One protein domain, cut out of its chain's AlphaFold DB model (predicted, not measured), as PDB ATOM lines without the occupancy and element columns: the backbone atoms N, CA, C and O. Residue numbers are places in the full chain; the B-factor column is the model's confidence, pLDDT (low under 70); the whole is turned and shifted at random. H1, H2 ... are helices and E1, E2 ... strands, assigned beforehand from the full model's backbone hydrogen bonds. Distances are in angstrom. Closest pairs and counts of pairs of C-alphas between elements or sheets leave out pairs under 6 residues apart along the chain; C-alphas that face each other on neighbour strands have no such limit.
ATOM      1  N   LEU A  25     162.702 -15.093  35.918       77.38
ATOM      2  CA  LEU A  25     161.437 -15.795  36.141       77.38
ATOM      3  C   LEU A  25     161.603 -17.309  35.988       77.38
ATOM      4  O   LEU A  25     161.077 -18.058  36.801       77.38
ATOM      5  N   THR A  26     162.382 -17.767  35.006       76.00
ATOM      6  CA  THR A  26     162.703 -19.194  34.839       76.00
ATOM      7  C   THR A  26     163.441 -19.743  36.065       76.00
ATOM      8  O   THR A  26     163.127 -20.830  36.551       76.00
ATOM      9  N   LEU A  27     164.399 -18.985  36.611       80.56
ATOM     10  CA  LEU A  27     165.104 -19.353  37.842       80.56
ATOM     11  C   LEU A  27     164.157 -19.418  39.048       80.56
ATOM     12  O   LEU A  27     164.248 -20.355  39.843       80.56
ATOM     13  N   LEU A  28     163.218 -18.475  39.151       80.62
ATOM     14  CA  LEU A  28     162.194 -18.468  40.193       80.62
ATOM     15  C   LEU A  28     161.259 -19.682  40.093       80.62
ATOM     16  O   LEU A  28     161.005 -20.335  41.102       80.62
ATOM     17  N   GLY A  29     160.797 -20.037  38.891       78.25
ATOM     18  CA  GLY A  29     159.989 -21.240  38.663       78.25
ATOM     19  C   GLY A  29     160.714 -22.520  39.091       78.25
ATOM     20  O   GLY A  29     160.161 -23.341  39.827       78.25
ATOM     21  N   ARG A  30     162.001 -22.650  38.734       79.38
ATOM     22  CA  ARG A  30     162.865 -23.758  39.189       79.38
ATOM     23  C   ARG A  30     163.008 -23.789  40.711       79.38
ATOM     24  O   ARG A  30     162.986 -24.866  41.307       79.38
ATOM     25  N   HIS A  31     163.163 -22.628  41.345       83.19
ATOM     26  CA  HIS A  31     163.250 -22.517  42.801       83.19
ATOM     27  C   HIS A  31     161.954 -22.952  43.492       83.19
ATOM     28  O   HIS A  31     162.004 -23.711  44.460       83.19
ATOM     29  N   LEU A  32     160.792 -22.550  42.971       80.44
ATOM     30  CA  LEU A  32     159.497 -22.989  43.497       80.44
ATOM     31  C   LEU A  32     159.324 -24.501  43.372       80.44
ATOM     32  O   LEU A  32     158.924 -25.145  44.338       80.44
ATOM     33  N   TYR A  33     159.704 -25.089  42.236       78.50
ATOM     34  CA  TYR A  33     159.668 -26.542  42.085       78.50
ATOM     35  C   TYR A  33     160.539 -27.256  43.129       78.50
ATOM     36  O   TYR A  33     160.079 -28.184  43.792       78.50
ATOM     37  N   LYS A  34     161.777 -26.784  43.337       82.94
ATOM     38  CA  LYS A  34     162.681 -27.324  44.368       82.94
ATOM     39  C   LYS A  34     162.129 -27.152  45.780       82.94
ATOM     40  O   LYS A  34     162.239 -28.073  46.581       82.94
ATOM     41  N   THR A  35     161.539 -25.993  46.073       82.44
ATOM     42  CA  THR A  35     160.897 -25.703  47.364       82.44
ATOM     43  C   THR A  35     159.832 -26.747  47.646       82.44
ATOM     44  O   THR A  35     159.822 -27.364  48.704       82.44
ATOM     45  N   VAL A  36     158.965 -26.988  46.670       79.25
ATOM     46  CA  VAL A  36     157.871 -27.930  46.837       79.25
ATOM     47  C   VAL A  36     158.370 -29.371  46.973       79.25
ATOM     48  O   VAL A  36     157.930 -30.078  47.876       79.25
ATOM     49  N   ALA A  37     159.331 -29.784  46.147       80.44
ATOM     50  CA  ALA A  37     159.947 -31.102  46.266       80.44
ATOM     51  C   ALA A  37     160.604 -31.312  47.644       80.44
ATOM     52  O   ALA A  37     160.501 -32.397  48.206       80.44
ATOM     53  N   ALA A  38     161.240 -30.278  48.208       83.19
ATOM     54  CA  ALA A  38     161.818 -30.336  49.548       83.19
ATOM     55  C   ALA A  38     160.741 -30.486  50.634       83.19
ATOM     56  O   ALA A  38     160.880 -31.336  51.507       83.19
ATOM     57  N   LEU A  39     159.651 -29.713  50.560       79.94
ATOM     58  CA  LEU A  39     158.533 -29.828  51.506       79.94
ATOM     59  C   LEU A  39     157.897 -31.223  51.463       79.94
ATOM     60  O   LEU A  39     157.639 -31.805  52.513       79.94
ATOM     61  N   GLU A  40     157.686 -31.782  50.268       78.56
ATOM     62  CA  GLU A  40     157.146 -33.137  50.116       78.56
ATOM     63  C   GLU A  40     158.119 -34.207  50.623       78.56
ATOM     64  O   GLU A  40     157.695 -35.101  51.352       78.56
ATOM     65  N   ALA A  41     159.413 -34.106  50.292       81.88
ATOM     66  CA  ALA A  41     160.438 -35.058  50.731       81.88
ATOM     67  C   ALA A  41     160.612 -35.078  52.253       81.88
ATOM     68  O   ALA A  41     160.928 -36.118  52.830       81.88
ATOM     69  N   HIS A  42     160.401 -33.934  52.896       79.88
ATOM     70  CA  HIS A  42     160.429 -33.827  54.341       79.88
ATOM     71  C   HIS A  42     159.071 -34.120  54.983       79.88
ATOM     72  O   HIS A  42     159.031 -34.326  56.179       79.88
ATOM     73  N   HIS A  43     157.959 -34.227  54.248       75.50
ATOM     74  CA  HIS A  43     156.603 -34.294  54.821       75.50
ATOM     75  C   HIS A  43     156.249 -33.071  55.682       75.50
ATOM     76  O   HIS A  43     155.590 -33.199  56.718       75.50
ATOM     77  N   ALA A  44     156.731 -31.889  55.286       77.00
ATOM     78  CA  ALA A  44     156.469 -30.642  55.995       77.00
ATOM     79  C   ALA A  44     154.956 -30.449  56.155       77.00
ATOM     80  O   ALA A  44     154.229 -30.420  55.164       77.00
ATOM     81  N   MET A  45     154.486 -30.349  57.402       82.00
ATOM     82  CA  MET A  45     153.062 -30.209  57.708       82.00
ATOM     83  C   MET A  45     152.599 -28.790  57.336       82.00
ATOM     84  O   MET A  45     153.056 -27.825  57.962       82.00
ATOM     85  N   PRO A  46     151.720 -28.637  56.331       86.25
ATOM     86  CA  PRO A  46     151.097 -27.357  56.027       86.25
ATOM     87  C   PRO A  46     150.034 -27.023  57.077       86.25
ATOM     88  O   PRO A  46     149.499 -27.909  57.745       86.25
ATOM     89  N   ASP A  47     149.688 -25.744  57.184       87.94
ATOM     90  CA  ASP A  47     148.607 -25.306  58.071       87.94
ATOM     91  C   ASP A  47     147.235 -25.663  57.475       87.94
ATOM     92  O   ASP A  47     146.292 -25.973  58.201       87.94
ATOM     93  N   GLU A  48     147.138 -25.671  56.143       90.50
ATOM     94  CA  GLU A  48     145.962 -26.104  55.386       90.50
ATOM     95  C   GLU A  48     146.398 -26.781  54.073       90.50
ATOM     96  O   GLU A  48     147.356 -26.360  53.426       90.50
ATOM     97  N   ARG A 171     143.968 -36.204  36.838       86.62
ATOM     98  CA  ARG A 171     144.487 -34.843  37.004       86.62
ATOM     99  C   ARG A 171     144.358 -34.479  38.469       86.62
ATOM    100  O   ARG A 171     143.245 -34.522  38.981       86.62
ATOM    101  N   ARG A 172     145.460 -34.147  39.130       88.69
ATOM    102  CA  ARG A 172     145.494 -33.847  40.563       88.69
ATOM    103  C   ARG A 172     146.256 -32.560  40.821       88.69
ATOM    104  O   ARG A 172     147.431 -32.465  40.485       88.69
ATOM    105  N   ASP A 173     145.610 -31.645  41.520       89.88
ATOM    106  CA  ASP A 173     146.190 -30.413  42.013       89.88
ATOM    107  C   ASP A 173     146.235 -30.484  43.544       89.88
ATOM    108  O   ASP A 173     145.213 -30.671  44.201       89.88
ATOM    109  N   ALA A 174     147.426 -30.371  44.122       87.38
ATOM    110  CA  ALA A 174     147.617 -30.335  45.569       87.38
ATOM    111  C   ALA A 174     148.145 -28.961  45.961       87.38
ATOM    112  O   ALA A 174     149.199 -28.564  45.474       87.38
ATOM    113  N   THR A 175     147.418 -28.241  46.811       89.44
ATOM    114  CA  THR A 175     147.816 -26.937  47.346       89.44
ATOM    115  C   THR A 175     148.166 -27.063  48.815       89.44
ATOM    116  O   THR A 175     147.345 -27.517  49.601       89.44
ATOM    117  N   TYR A 176     149.364 -26.623  49.179       87.88
ATOM    118  CA  TYR A 176     149.857 -26.578  50.548       87.88
ATOM    119  C   TYR A 176     149.952 -25.123  50.997       87.88
ATOM    120  O   TYR A 176     150.686 -24.332  50.400       87.88
ATOM    121  N   CYS A 177     149.186 -24.768  52.020       88.56
ATOM    122  CA  CYS A 177     149.110 -23.425  52.568       88.56
ATOM    123  C   CYS A 177     149.913 -23.331  53.864       88.56
ATOM    124  O   CYS A 177     149.739 -24.137  54.777       88.56
ATOM    125  N   TYR A 178     150.744 -22.301  53.944       84.75
ATOM    126  CA  TYR A 178     151.538 -21.943  55.109       84.75
ATOM    127  C   TYR A 178     151.238 -20.490  55.473       84.75
ATOM    128  O   TYR A 178     151.315 -19.601  54.621       84.75
ATOM    129  N   ASN A 179     150.878 -20.266  56.728       83.06
ATOM    130  CA  ASN A 179     150.545 -18.972  57.299       83.06
ATOM    131  C   ASN A 179     151.641 -18.534  58.282       83.06
ATOM    132  O   ASN A 179     152.411 -19.361  58.775       83.06
ATOM    133  N   ASP A 180     151.693 -17.228  58.557       74.69
ATOM    134  CA  ASP A 180     152.519 -16.607  59.604       74.69
ATOM    135  C   ASP A 180     154.002 -17.030  59.570       74.69
ATOM    136  O   ASP A 180     154.605 -17.366  60.588       74.69
ATOM    137  N   ILE A 181     154.592 -17.007  58.371       68.25
ATOM    138  CA  ILE A 181     155.970 -17.450  58.106       68.25
ATOM    139  C   ILE A 181     156.977 -16.599  58.897       68.25
ATOM    140  O   ILE A 181     156.912 -15.365  58.882       68.25
ATOM    141  N   ILE A 182     157.955 -17.247  59.541       65.00
ATOM    142  CA  ILE A 182     159.030 -16.559  60.259       65.00
ATOM    143  C   ILE A 182     160.211 -16.340  59.308       65.00
ATOM    144  O   ILE A 182     160.862 -17.278  58.845       65.00
ATOM    145  N   LEU A 183     160.542 -15.079  59.029       57.94
ATOM    146  CA  LEU A 183     161.670 -14.712  58.172       57.94
ATOM    147  C   LEU A 183     162.779 -14.086  59.004       57.94
ATOM    148  O   LEU A 183     162.608 -13.020  59.586       57.94
ATOM    149  N   LYS A 184     163.946 -14.744  59.045       57.75
ATOM    150  CA  LYS A 184     165.145 -14.265  59.765       57.75
ATOM    151  C   LYS A 184     164.884 -13.914  61.245       57.75
ATOM    152  O   LYS A 184     165.540 -13.034  61.791       57.75
ATOM    153  N   GLY A 185     163.954 -14.615  61.893       57.38
ATOM    154  CA  GLY A 185     163.592 -14.391  63.297       57.38
ATOM    155  C   GLY A 185     162.526 -13.316  63.530       57.38
ATOM    156  O   GLY A 185     162.155 -13.092  64.678       57.38
ATOM    157  N   GLU A 186     162.003 -12.687  62.475       58.25
ATOM    158  CA  GLU A 186     160.838 -11.804  62.547       58.25
ATOM    159  C   GLU A 186     159.589 -12.552  62.073       58.25
ATOM    160  O   GLU A 186     159.593 -13.191  61.018       58.25
ATOM    161  N   GLN A 187     158.510 -12.484  62.854       64.19
ATOM    162  CA  GLN A 187     157.223 -13.068  62.486       64.19
ATOM    163  C   GLN A 187     156.517 -12.145  61.493       64.19
ATOM    164  O   GLN A 187     156.168 -11.012  61.830       64.19
ATOM    165  N   TRP A 188     156.280 -12.628  60.275       63.78
ATOM    166  CA  TRP A 188     155.519 -11.887  59.274       63.78
ATOM    167  C   TRP A 188     154.044 -12.270  59.387       63.78
ATOM    168  O   TRP A 188     153.530 -13.096  58.632       63.78
ATOM    169  N   SER A 189     153.364 -11.678  60.372       61.25
ATOM    170  CA  SER A 189     151.934 -11.900  60.601       61.25
ATOM    171  C   SER A 189     151.109 -11.479  59.384       61.25
ATOM    172  O   SER A 189     151.267 -10.358  58.895       61.25
ATOM    173  N   GLY A 190     150.212 -12.351  58.923       64.00
ATOM    174  CA  GLY A 190     149.335 -12.070  57.777       64.00
ATOM    175  C   GLY A 190     149.948 -12.357  56.402       64.00
ATOM    176  O   GLY A 190     149.310 -12.071  55.390       64.00
ATOM    177  N   VAL A 191     151.150 -12.940  56.342       71.62
ATOM    178  CA  VAL A 191     151.681 -13.522  55.104       71.62
ATOM    179  C   VAL A 191     151.145 -14.935  54.935       71.62
ATOM    180  O   VAL A 191     151.295 -15.779  55.820       71.62
ATOM    181  N   ARG A 192     150.580 -15.202  53.757       80.88
ATOM    182  CA  ARG A 192     150.141 -16.534  53.340       80.88
ATOM    183  C   ARG A 192     150.894 -16.965  52.095       80.88
ATOM    184  O   ARG A 192     150.919 -16.248  51.095       80.88
ATOM    185  N   LEU A 193     151.460 -18.165  52.140       82.88
ATOM    186  CA  LEU A 193     152.040 -18.837  50.986       82.88
ATOM    187  C   LEU A 193     151.233 -20.097  50.681       82.88
ATOM    188  O   LEU A 193     151.229 -21.042  51.461       82.88
ATOM    189  N   ALA A 194     150.579 -20.121  49.526       87.81
ATOM    190  CA  ALA A 194     149.896 -21.293  49.001       87.81
ATOM    191  C   ALA A 194     150.664 -21.835  47.792       87.81
ATOM    192  O   ALA A 194     150.754 -21.173  46.754       87.81
ATOM    193  N   LEU A 195     151.222 -23.036  47.931       87.06
ATOM    194  CA  LEU A 195     151.984 -23.733  46.899       87.06
ATOM    195  C   LEU A 195     151.144 -24.855  46.299       87.06
ATOM    196  O   LEU A 195     150.911 -25.869  46.949       87.06
ATOM    197  N   THR A 196     150.722 -24.690  45.053       88.31
ATOM    198  CA  THR A 196     150.000 -25.695  44.276       88.31
ATOM    199  C   THR A 196     150.942 -26.457  43.353       88.31
ATOM    200  O   THR A 196     151.693 -25.849  42.591       88.31
ATOM    201  N   ILE A 197     150.851 -27.782  43.345       85.88
ATOM    202  CA  ILE A 197     151.454 -28.654  42.332       85.88
ATOM    203  C   ILE A 197     150.339 -29.257  41.509       85.88
ATOM    204  O   ILE A 197     149.407 -29.828  42.068       85.88
ATOM    205  N   ARG A 198     150.480 -29.188  40.191       87.69
ATOM    206  CA  ARG A 198     149.572 -29.821  39.240       87.69
ATOM    207  C   ARG A 198     150.222 -31.081  38.704       87.69
ATOM    208  O   ARG A 198     151.390 -31.051  38.308       87.69
ATOM    209  N   ARG A 199     149.488 -32.187  38.688       85.19
ATOM    210  CA  ARG A 199     149.970 -33.502  38.264       85.19
ATOM    211  C   ARG A 199     148.991 -34.179  37.316       85.19
ATOM    212  O   ARG A 199     147.777 -34.062  37.475       85.19
ATOM    213  N   LEU A 200     149.534 -34.920  36.356       83.94
ATOM    214  CA  LEU A 200     148.817 -35.929  35.584       83.94
ATOM    215  C   LEU A 200     149.424 -37.287  35.948       83.94
ATOM    216  O   LEU A 200     150.560 -37.591  35.585       83.94
ATOM    217  N   GLY A 201     148.708 -38.063  36.757       79.50
ATOM    218  CA  GLY A 201     149.282 -39.209  37.455       79.50
ATOM    219  C   GLY A 201     150.472 -38.816  38.322       79.50
ATOM    220  O   GLY A 201     150.340 -38.000  39.235       79.50
ATOM    221  N   GLN A 202     151.634 -39.409  38.049       74.12
ATOM    222  CA  GLN A 202     152.877 -39.083  38.753       74.12
ATOM    223  C   GLN A 202     153.648 -37.926  38.103       74.12
ATOM    224  O   GLN A 202     154.549 -37.368  38.730       74.12
ATOM    225  N   LEU A 203     153.298 -37.538  36.873       78.12
ATOM    226  CA  LEU A 203     153.995 -36.483  36.148       78.12
ATOM    227  C   LEU A 203     153.578 -35.115  36.689       78.12
ATOM    228  O   LEU A 203     152.407 -34.742  36.619       78.12
ATOM    229  N   ALA A 204     154.536 -34.353  37.210       77.62
ATOM    230  CA  ALA A 204     154.311 -32.966  37.593       77.62
ATOM    231  C   ALA A 204     154.247 -32.073  36.343       77.62
ATOM    232  O   ALA A 204     155.210 -31.955  35.595       77.62
ATOM    233  N   MET A 205     153.082 -31.455  36.143       81.00
ATOM    234  CA  MET A 205     152.721 -30.616  34.993       81.00
ATOM    235  C   MET A 205     152.987 -29.124  35.238       81.00
ATOM    236  O   MET A 205     152.864 -28.299  34.340       81.00
ATOM    237  N   GLY A 206     153.262 -28.737  36.483       82.06
ATOM    238  CA  GLY A 206     153.579 -27.360  36.827       82.06
ATOM    239  C   GLY A 206     153.311 -27.031  38.285       82.06
ATOM    240  O   GLY A 206     152.701 -27.803  39.025       82.06
ATOM    241  N   THR A 207     153.743 -25.842  38.686       82.62
ATOM    242  CA  THR A 207     153.577 -25.318  40.041       82.62
ATOM    243  C   THR A 207     152.961 -23.927  40.010       82.62
ATOM    244  O   THR A 207     153.101 -23.168  39.053       82.62
ATOM    245  N   THR A 208     152.209 -23.577  41.043       83.81
ATOM    246  CA  THR A 208     151.706 -22.220  41.254       83.81
ATOM    247  C   THR A 208     151.990 -21.829  42.688       83.81
ATOM    248  O   THR A 208     151.650 -22.567  43.599       83.81
ATOM    249  N   ALA A 209     152.598 -20.672  42.897       83.19
ATOM    250  CA  ALA A 209     152.750 -20.078  44.211       83.19
ATOM    251  C   ALA A 209     151.871 -18.832  44.277       83.19
ATOM    252  O   ALA A 209     152.054 -17.900  43.496       83.19
ATOM    253  N   ASN A 210     150.909 -18.813  45.193       83.44
ATOM    254  CA  ASN A 210     150.236 -17.583  45.586       83.44
ATOM    255  C   ASN A 210     150.876 -17.114  46.885       83.44
ATOM    256  O   ASN A 210     150.819 -17.813  47.892       83.44
ATOM    257  N   LEU A 211     151.494 -15.947  46.833       76.81
ATOM    258  CA  LEU A 211     152.078 -15.283  47.976       76.81
ATOM    259  C   LEU A 211     151.285 -14.011  48.247       76.81
ATOM    260  O   LEU A 211     151.249 -13.108  47.414       76.81
ATOM    261  N   GLU A 212     150.663 -13.931  49.409       74.19
ATOM    262  CA  GLU A 212     150.049 -12.704  49.904       74.19
ATOM    263  C   GLU A 212     151.093 -11.965  50.734       74.19
ATOM    264  O   GLU A 212     151.486 -12.426  51.804       74.19
ATOM    265  N   ILE A 213     151.585 -10.844  50.203       65.44
ATOM    266  CA  ILE A 213     152.527  -9.973  50.902       65.44
ATOM    267  C   ILE A 213     151.884  -8.614  51.176       65.44
ATOM    268  O   ILE A 213     151.195  -8.059  50.312       65.44
ATOM    269  N   PRO A 214     152.160  -8.012  52.343       57.53
ATOM    270  CA  PRO A 214     151.955  -6.586  52.528       57.53
ATOM    271  C   PRO A 214     152.973  -5.848  51.642       57.53
ATOM    272  O   PRO A 214     154.109  -5.606  52.036       57.53
ATOM    273  N   TYR A 215     152.605  -5.566  50.391       54.31
ATOM    274  CA  TYR A 215     153.450  -4.839  49.447       54.31
ATOM    275  C   TYR A 215     152.950  -3.404  49.310       54.31
ATOM    276  O   TYR A 215     151.862  -3.167  48.789       54.31
ATOM    277  N   SER A 216     153.768  -2.433  49.719       52.38
ATOM    278  CA  SER A 216     153.498  -1.015  49.494       52.38
ATOM    279  C   SER A 216     153.801  -0.652  48.035       52.38
ATOM    280  O   SER A 216     154.920  -0.261  47.692       52.38
ATOM    281  N   CYS A 217     152.818  -0.791  47.147       49.88
ATOM    282  CA  CYS A 217     152.892  -0.174  45.825       49.88
ATOM    283  C   CYS A 217     152.246   1.210  45.919       49.88
ATOM    284  O   CYS A 217     151.032   1.273  46.010       49.88
ATOM    285  N   ASP A 218     153.053   2.276  45.952       48.28
ATOM    286  CA  ASP A 218     152.641   3.696  45.967       48.28
ATOM    287  C   ASP A 218     151.329   3.989  46.721       48.28
ATOM    288  O   ASP A 218     150.246   3.965  46.145       48.28
ATOM    289  N   GLU A 219     151.446   4.289  48.020       52.59
ATOM    290  CA  GLU A 219     150.347   4.767  48.884       52.59
ATOM    291  C   GLU A 219     149.151   3.804  49.074       52.59
ATOM    292  O   GLU A 219     148.163   4.175  49.705       52.59
ATOM    293  N   LEU A 220     149.228   2.553  48.602       55.22
ATOM    294  CA  LEU A 220     148.228   1.521  48.895       55.22
ATOM    295  C   LEU A 220     148.524   0.806  50.221       55.22
ATOM    296  O   LEU A 220     149.519   0.095  50.340       55.22
ATOM    297  N   ASP A 221     147.600   0.935  51.175       59.25
ATOM    298  CA  ASP A 221     147.562   0.198  52.453       59.25
ATOM    299  C   ASP A 221     146.873  -1.185  52.319       59.25
ATOM    300  O   ASP A 221     146.408  -1.780  53.288       59.25
ATOM    301  N   THR A 222     146.747  -1.700  51.088       64.44
ATOM    302  CA  THR A 222     146.057  -2.966  50.791       64.44
ATOM    303  C   THR A 222     147.075  -4.074  50.505       64.44
ATOM    304  O   THR A 222     147.951  -3.873  49.658       64.44
ATOM    305  N   PRO A 223     146.950  -5.267  51.123       67.12
ATOM    306  CA  PRO A 223     147.776  -6.424  50.789       67.12
ATOM    307  C   PRO A 223     147.711  -6.766  49.297       67.12
ATOM    308  O   PRO A 223     146.639  -6.748  48.685       67.12
ATOM    309  N   VAL A 224     148.857  -7.111  48.712       72.31
ATOM    310  CA  VAL A 224     148.957  -7.515  47.307       72.31
ATOM    311  C   VAL A 224     149.247  -9.007  47.252       72.31
ATOM    312  O   VAL A 224     150.186  -9.511  47.867       72.31
ATOM    313  N   THR A 225     148.463  -9.723  46.458       76.75
ATOM    314  CA  THR A 225     148.724 -11.114  46.115       76.75
ATOM    315  C   THR A 225     149.633 -11.169  44.892       76.75
ATOM    316  O   THR A 225     149.274 -10.733  43.795       76.75
ATOM    317  N   CYS A 226     150.812 -11.749  45.064       77.81
ATOM    318  CA  CYS A 226     151.712 -12.139  43.992       77.81
ATOM    319  C   CYS A 226     151.445 -13.602  43.630       77.81
ATOM    320  O   CYS A 226     151.664 -14.507  44.430       77.81
ATOM    321  N   ARG A 227     150.989 -13.847  42.406       83.12
ATOM    322  CA  ARG A 227     150.833 -15.184  41.842       83.12
ATOM    323  C   ARG A 227     151.962 -15.462  40.869       83.12
ATOM    324  O   ARG A 227     152.108 -14.756  39.873       83.12
ATOM    325  N   ILE A 228     152.705 -16.523  41.138       80.94
ATOM    326  CA  ILE A 228     153.688 -17.082  40.223       80.94
ATOM    327  C   ILE A 228     153.142 -18.395  39.700       80.94
ATOM    328  O   ILE A 228     152.788 -19.267  40.486       80.94
ATOM    329  N   THR A 229     153.109 -18.549  38.386       80.69
ATOM    330  CA  THR A 229     152.718 -19.802  37.746       80.69
ATOM    331  C   THR A 229     153.873 -20.267  36.886       80.69
ATOM    332  O   THR A 229     154.280 -19.532  35.991       80.69
ATOM    333  N   SER A 230     154.367 -21.474  37.145       80.12
ATOM    334  CA  SER A 230     155.316 -22.186  36.292       80.12
ATOM    335  C   SER A 230     154.621 -23.405  35.700       80.12
ATOM    336  O   SER A 230     153.966 -24.170  36.417       80.12
ATOM    337  N   ASP A 231     154.746 -23.601  34.397       76.50
ATOM    338  CA  ASP A 231     154.350 -24.847  33.742       76.50
ATOM    339  C   ASP A 231     155.547 -25.785  33.528       76.50
ATOM    340  O   ASP A 231     156.661 -25.523  33.992       76.50
ATOM    341  N   ASP A 232     155.264 -26.919  32.895       66.00
ATOM    342  CA  ASP A 232     156.197 -27.973  32.505       66.00
ATOM    343  C   ASP A 232     157.096 -27.600  31.314       66.00
ATOM    344  O   ASP A 232     158.045 -28.321  31.018       66.00
ATOM    345  N   LEU A 233     156.836 -26.465  30.656       64.38
ATOM    346  CA  LEU A 233     157.623 -25.933  29.540       64.38
ATOM    347  C   LEU A 233     158.571 -24.805  29.981       64.38
ATOM    348  O   LEU A 233     159.040 -24.018  29.159       64.38
ATOM    349  N   GLU A 234     158.848 -24.717  31.283       63.00
ATOM    350  CA  GLU A 234     159.638 -23.663  31.927       63.00
ATOM    351  C   GLU A 234     159.075 -22.239  31.762       63.00
ATOM    352  O   GLU A 234     159.766 -21.252  32.056       63.00
ATOM    353  N   TYR A 235     157.819 -22.090  31.331       70.81
ATOM    354  CA  TYR A 235     157.206 -20.780  31.204       70.81
ATOM    355  C   TYR A 235     156.712 -20.321  32.574       70.81
ATOM    356  O   TYR A 235     155.718 -20.808  33.118       70.81
ATOM    357  N   THR A 236     157.446 -19.370  33.153       77.56
ATOM    358  CA  THR A 236     157.089 -18.763  34.435       77.56
ATOM    359  C   THR A 236     156.489 -17.383  34.223       77.56
ATOM    360  O   THR A 236     157.106 -16.496  33.636       77.56
ATOM    361  N   THR A 237     155.287 -17.188  34.754       79.44
ATOM    362  CA  THR A 237     154.600 -15.895  34.787       79.44
ATOM    363  C   THR A 237     154.500 -15.393  36.214       79.44
ATOM    364  O   THR A 237     154.307 -16.176  37.141       79.44
ATOM    365  N   LEU A 238     154.608 -14.078  36.382       80.62
ATOM    366  CA  LEU A 238     154.401 -13.387  37.647       80.62
ATOM    367  C   LEU A 238     153.314 -12.330  37.450       80.62
ATOM    368  O   LEU A 238     153.459 -11.425  36.628       80.62
ATOM    369  N   ALA A 239     152.238 -12.437  38.219       81.38
ATOM    370  CA  ALA A 239     151.147 -11.478  38.244       81.38
ATOM    371  C   ALA A 239     150.939 -10.987  39.676       81.38
ATOM    372  O   ALA A 239     150.772 -11.793  40.583       81.38
ATOM    373  N   CYS A 240     150.921  -9.675  39.881       79.50
ATOM    374  CA  CYS A 240     150.611  -9.081  41.180       79.50
ATOM    375  C   CYS A 240     149.262  -8.382  41.091       79.50
ATOM    376  O   CYS A 240     148.973  -7.721  40.092       79.50
ATOM    377  N   PHE A 241     148.416  -8.555  42.096       79.81
ATOM    378  CA  PHE A 241     147.089  -7.963  42.116       79.81
ATOM    379  C   PHE A 241     146.573  -7.797  43.538       79.81
ATOM    380  O   PHE A 241     147.014  -8.489  44.447       79.81
ATOM    381  N   TYR A 242     145.600  -6.915  43.715       77.38
ATOM    382  CA  TYR A 242     144.780  -6.873  44.920       77.38
ATOM    383  C   TYR A 242     143.306  -7.001  44.535       77.38
ATOM    384  O   TYR A 242     142.890  -6.595  43.438       77.38
ATOM    385  N   ASP A 243     142.531  -7.606  45.427       75.62
ATOM    386  CA  ASP A 243     141.088  -7.747  45.280       75.62
ATOM    387  C   ASP A 243     140.395  -6.609  46.055       75.62
ATOM    388  O   ASP A 243     140.787  -6.262  47.168       75.62
ATOM    389  N   HIS A 244     139.390  -5.978  45.443       70.44
ATOM    390  CA  HIS A 244     138.634  -4.891  46.074       70.44
ATOM    391  C   HIS A 244     137.640  -5.460  47.093       70.44
ATOM    392  O   HIS A 244     136.865  -6.363  46.769       70.44
ATOM    393  N   ASN A 245     137.614  -4.889  48.300       59.94
ATOM    394  CA  ASN A 245     136.629  -5.201  49.340       59.94
ATOM    395  C   ASN A 245     135.270  -4.542  49.028       59.94
ATOM    396  O   ASN A 245     134.811  -3.675  49.766       59.94
ATOM    397  N   GLU A 246     134.617  -4.913  47.925       57.72
ATOM    398  CA  GLU A 246     133.243  -4.481  47.637       57.72
ATOM    399  C   GLU A 246     132.240  -5.610  47.931       57.72
ATOM    400  O   GLU A 246     132.403  -6.758  47.516       57.72
ATOM    401  N   THR A 247     131.176  -5.277  48.666       49.25
ATOM    402  CA  THR A 247     130.157  -6.189  49.224       49.25
ATOM    403  C   THR A 247     129.170  -6.775  48.204       49.25
ATOM    404  O   THR A 247     128.196  -7.418  48.594       49.25
ATOM    405  N   THR A 248     129.370  -6.581  46.901       46.72
ATOM    406  CA  THR A 248     128.428  -7.030  45.864       46.72
ATOM    407  C   THR A 248     129.115  -7.888  44.817       46.72
ATOM    408  O   THR A 248     129.801  -7.341  43.968       46.72
ATOM    409  N   SER A 249     128.901  -9.212  44.911       51.22
ATOM    410  CA  SER A 249     128.919 -10.301  43.897       51.22
ATOM    411  C   SER A 249     129.949 -10.341  42.747       51.22
ATOM    412  O   SER A 249     130.004 -11.343  42.035       51.22
ATOM    413  N   GLN A 250     130.804  -9.343  42.571       51.41
ATOM    414  CA  GLN A 250     131.879  -9.281  41.595       51.41
ATOM    415  C   GLN A 250     133.146  -8.876  42.342       51.41
ATOM    416  O   GLN A 250     133.363  -7.705  42.638       51.41
ATOM    417  N   ARG A 251     134.001  -9.859  42.654       58.84
ATOM    418  CA  ARG A 251     135.366  -9.581  43.116       58.84
ATOM    419  C   ARG A 251     136.091  -8.840  41.994       58.84
ATOM    420  O   ARG A 251     136.517  -9.454  41.016       58.84
ATOM    421  N   ARG A 252     136.176  -7.514  42.093       70.44
ATOM    422  CA  ARG A 252     136.964  -6.705  41.166       70.44
ATOM    423  C   ARG A 252     138.430  -6.879  41.540       70.44
ATOM    424  O   ARG A 252     138.793  -6.714  42.698       70.44
ATOM    425  N   ARG A 253     139.258  -7.210  40.553       79.50
ATOM    426  CA  ARG A 253     140.703  -7.389  40.708       79.50
ATOM    427  C   ARG A 253     141.446  -6.307  39.950       79.50
ATOM    428  O   ARG A 253     141.152  -6.077  38.776       79.50
ATOM    429  N   THR A 254     142.435  -5.695  40.589       77.81
ATOM    430  CA  THR A 254     143.337  -4.748  39.930       77.81
ATOM    431  C   THR A 254     144.736  -5.334  39.875       77.81
ATOM    432  O   THR A 254     145.326  -5.643  40.906       77.81
ATOM    433  N   TYR A 255     145.259  -5.490  38.659       80.19
ATOM    434  CA  TYR A 255     146.626  -5.943  38.430       80.19
ATOM    435  C   TYR A 255     147.601  -4.780  38.561       80.19
ATOM    436  O   TYR A 255     147.355  -3.685  38.056       80.19
ATOM    437  N   VAL A 256     148.721  -5.049  39.217       75.75
ATOM    438  CA  VAL A 256     149.782  -4.089  39.490       75.75
ATOM    439  C   VAL A 256     151.076  -4.644  38.916       75.75
ATOM    440  O   VAL A 256     151.367  -5.836  39.032       75.75
ATOM    441  N   LYS A 257     151.859  -3.785  38.267       72.69
ATOM    442  CA  LYS A 257     153.177  -4.171  37.772       72.69
ATOM    443  C   LYS A 257     154.195  -4.015  38.910       72.69
ATOM    444  O   LYS A 257     154.279  -2.917  39.458       72.69
ATOM    445  N   PRO A 258     154.981  -5.053  39.250       69.12
ATOM    446  CA  PRO A 258     156.083  -4.904  40.196       69.12
ATOM    447  C   PRO A 258     157.050  -3.824  39.713       69.12
ATOM    448  O   PRO A 258     157.393  -3.798  38.527       69.12
ATOM    449  N   LYS A 259     157.503  -2.950  40.619       67.44
ATOM    450  CA  LYS A 259     158.526  -1.944  40.291       67.44
ATOM    451  C   LYS A 259     159.869  -2.589  39.952       67.44
ATOM    452  O   LYS A 259     160.534  -2.145  39.022       67.44
ATOM    453  N   ASP A 260     160.221  -3.646  40.680       73.69
ATOM    454  CA  ASP A 260     161.458  -4.405  40.516       73.69
ATOM    455  C   ASP A 260     161.159  -5.910  40.630       73.69
ATOM    456  O   ASP A 260     160.807  -6.423  41.695       73.69
ATOM    457  N   ILE A 261     161.249  -6.611  39.496       72.94
ATOM    458  CA  ILE A 261     160.998  -8.055  39.406       72.94
ATOM    459  C   ILE A 261     162.131  -8.843  40.070       72.94
ATOM    460  O   ILE A 261     161.851  -9.843  40.730       72.94
ATOM    461  N   ALA A 262     163.378  -8.382  39.957       73.38
ATOM    462  CA  ALA A 262     164.542  -9.055  40.522       73.38
ATOM    463  C   ALA A 262     164.493  -9.018  42.053       73.38
ATOM    464  O   ALA A 262     164.685 -10.034  42.725       73.38
ATOM    465  N   GLN A 263     164.160  -7.856  42.622       73.31
ATOM    466  CA  GLN A 263     163.989  -7.703  44.064       73.31
ATOM    467  C   GLN A 263     162.842  -8.574  44.596       73.31
ATOM    468  O   GLN A 263     163.012  -9.258  45.607       73.31
ATOM    469  N   LEU A 264     161.696  -8.586  43.907       73.94
ATOM    470  CA  LEU A 264     160.549  -9.410  44.287       73.94
ATOM    471  C   LEU A 264     160.876 -10.908  44.184       73.94
ATOM    472  O   LEU A 264     160.602 -11.660  45.114       73.94
ATOM    473  N   SER A 265     161.534 -11.333  43.107       74.00
ATOM    474  CA  SER A 265     162.002 -12.712  42.926       74.00
ATOM    475  C   SER A 265     162.956 -13.147  44.047       74.00
ATOM    476  O   SER A 265     162.786 -14.217  44.639       74.00
ATOM    477  N   ASN A 266     163.910 -12.287  44.421       76.75
ATOM    478  CA  ASN A 266     164.834 -12.538  45.528       76.75
ATOM    479  C   ASN A 266     164.115 -12.641  46.878       76.75
ATOM    480  O   ASN A 266     164.429 -13.532  47.668       76.75
ATOM    481  N   ALA A 267     163.141 -11.769  47.142       75.69
ATOM    482  CA  ALA A 267     162.340 -11.826  48.362       75.69
ATOM    483  C   ALA A 267     161.550 -13.140  48.451       75.69
ATOM    484  O   ALA A 267     161.580 -13.808  49.483       75.69
ATOM    485  N   ILE A 268     160.921 -13.561  47.352       77.62
ATOM    486  CA  ILE A 268     160.156 -14.815  47.280       77.62
ATOM    487  C   ILE A 268     161.068 -16.024  47.481       77.62
ATOM    488  O   ILE A 268     160.728 -16.942  48.229       77.62
ATOM    489  N   THR A 269     162.250 -16.007  46.869       79.50
ATOM    490  CA  THR A 269     163.262 -17.062  47.018       79.50
ATOM    491  C   THR A 269     163.734 -17.183  48.468       79.50
ATOM    492  O   THR A 269     163.796 -18.284  49.014       79.50
ATOM    493  N   GLN A 270     164.017 -16.055  49.130       78.31
ATOM    494  CA  GLN A 270     164.401 -16.042  50.545       78.31
ATOM    495  C   GLN A 270     163.261 -16.516  51.452       78.31
ATOM    496  O   GLN A 270     163.512 -17.256  52.405       78.31
ATOM    497  N   LEU A 271     162.026 -16.114  51.147       76.88
ATOM    498  CA  LEU A 271     160.840 -16.457  51.927       76.88
ATOM    499  C   LEU A 271     160.557 -17.956  51.886       76.88
ATOM    500  O   LEU A 271     160.483 -18.612  52.920       76.88
ATOM    501  N   THR A 272     160.485 -18.510  50.681       78.31
ATOM    502  CA  THR A 272     160.275 -19.947  50.461       78.31
ATOM    503  C   THR A 272     161.420 -20.788  51.027       78.31
ATOM    504  O   THR A 272     161.163 -21.816  51.647       78.31
ATOM    505  N   GLY A 273     162.676 -20.342  50.895       79.38
ATOM    506  CA  GLY A 273     163.832 -21.032  51.476       79.38
ATOM    507  C   GLY A 273     163.834 -21.039  53.009       79.38
ATOM    508  O   GLY A 273     164.104 -22.074  53.616       79.38
ATOM    509  N   SER A 274     163.495 -19.909  53.638       76.88
ATOM    510  CA  SER A 274     163.398 -19.808  55.103       76.88
ATOM    511  C   SER A 274     162.259 -20.671  55.645       76.88
ATOM    512  O   SER A 274     162.456 -21.389  56.617       76.88
ATOM    513  N   MET A 275     161.107 -20.668  54.967       78.06
ATOM    514  CA  MET A 275     159.963 -21.507  55.325       78.06
ATOM    515  C   MET A 275     160.305 -23.000  55.271       78.06
ATOM    516  O   MET A 275     159.954 -23.733  56.190       78.06
ATOM    517  N   VAL A 276     160.998 -23.460  54.222       78.00
ATOM    518  CA  VAL A 276     161.461 -24.857  54.146       78.00
ATOM    519  C   VAL A 276     162.361 -25.176  55.337       78.00
ATOM    520  O   VAL A 276     162.136 -26.171  56.013       78.00
ATOM    521  N   ALA A 277     163.345 -24.324  55.636       80.31
ATOM    522  CA  ALA A 277     164.245 -24.549  56.766       80.31
ATOM    523  C   ALA A 277     163.499 -24.612  58.111       80.31
ATOM    524  O   ALA A 277     163.773 -25.498  58.914       80.31
ATOM    525  N   GLU A 278     162.542 -23.708  58.336       81.00
ATOM    526  CA  GLU A 278     161.702 -23.684  59.535       81.00
ATOM    527  C   GLU A 278     160.853 -24.956  59.650       81.00
ATOM    528  O   GLU A 278     160.929 -25.667  60.650       81.00
ATOM    529  N   ARG A 279     160.066 -25.280  58.617       77.38
ATOM    530  CA  ARG A 279     159.111 -26.395  58.660       77.38
ATOM    531  C   ARG A 279     159.801 -27.756  58.698       77.38
ATOM    532  O   ARG A 279     159.304 -28.648  59.377       77.38
ATOM    533  N   CYS A 280     160.956 -27.906  58.051       74.38
ATOM    534  CA  CYS A 280     161.763 -29.123  58.158       74.38
ATOM    535  C   CYS A 280     162.444 -29.269  59.530       74.38
ATOM    536  O   CYS A 280     162.734 -30.386  59.936       74.38
ATOM    537  N   ALA A 281     162.715 -28.174  60.251       77.81
ATOM    538  CA  ALA A 281     163.305 -28.236  61.593       77.81
ATOM    539  C   ALA A 281     162.294 -28.615  62.692       77.81
ATOM    540  O   ALA A 281     162.702 -28.961  63.798       77.81
ATOM    541  N   LEU A 282     160.990 -28.534  62.407       73.00
ATOM    542  CA  LEU A 282     159.908 -28.873  63.341       73.00
ATOM    543  C   LEU A 282     159.551 -30.374  63.361       73.00
ATOM    544  O   LEU A 282     158.577 -30.751  64.015       73.00
ATOM    545  N   GLN A 283     160.305 -31.213  62.649       61.28
ATOM    546  CA  GLN A 283     160.077 -32.655  62.482       61.28
ATOM    547  C   GLN A 283     161.087 -33.488  63.262       61.28
ATOM    548  O   GLN A 283     160.667 -34.540  63.795       61.28
TER     549      GLN A 283
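What this domain is: This is residues 25 to 48 and 171 to 283 of the 283 residues of an uncharacterized protein of Candidatus Saccharibacteria bacterium (UniProt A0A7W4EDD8). A twisted sheet of six antiparallel strands forms a wall, and two long helices, H1 and H2, lie side by side across one face of it; the other face has no named helix. The printed part has 137 residues with two named helices and six named strands, in the order H1, E1, E2, E3, E4, E5, E6, H2, and its class is mixed, helices and strands. The sheet's order is E1, E2, E3, E4, E5, E6, the same as along the chain. The whole is compact, with a radius of gyration of the C-alphas of 15.2 A and spans of 40 by 36 by 31 A.

Where its parts are: H1, residues 25 to 42, begins at C-alpha 25 at (161.437, -15.795, 36.141) and is 25.6 A long. After the cut come E1, residues 171 to 179, 26.5 A long, and E2, residues 192 to 200, 26.3 A long. E3, residues 203 to 213, is the longest strand at 30.4 A. E4, residues 224 to 231, and E5, residues 236 to 243, are followed by the short E6, residues 253 to 256. H2, residues 261 to 281, is 30.1 A long and ends at C-alpha 281 at (163.305, -28.236, 61.593).

How they stand to each other: The strands form a meander, each the antiparallel neighbour of the one before, and each successive pair is a hairpin. Within hydrogen-bond range are N 174 and O 197 of E1 and E2, 2.9 A; N 196 and O 208 of E2 and E3, 2.7 A; N 209 and O 228 of E3 and E4, 2.8 A; N 227 and O 239 of E4 and E5, 2.8 A; and N 256 and O 240 of E5 and E6, 2.8 A. E1 and E6 are the edge strands. H1 is on the sheet at a height of 8.8 A and runs across the strands, at 79 degrees to E3 on the local plane; its closest C-alphas to E3 are those of Tyr 33 and Thr 207, 6.5 A. H2 is on the same face at a height of 10.3 A, across the strands at 86 degrees to E2 on the local plane. H1 and H2 touch, closest at the C-alphas of His 42 and Cys 280, 6.2 A, with a shallow tilt of 7 degrees, the same way. In H1 and H2 every O i to N i+4 pair is within hydrogen-bond range.

The domain as a whole: The C-alphas of Gly 201 and Glu 219 are the two farthest apart, 45.4 A. Residues 49 to 170 are not printed, and C-alphas 48 and 171 are 20.4 A apart across the cut. The link from E1 to E2, 12 residues, is long. The mean pLDDT of the printed part is 74.7; residues under 70 include 181 to 190, 213 to 223 and 245 to 251.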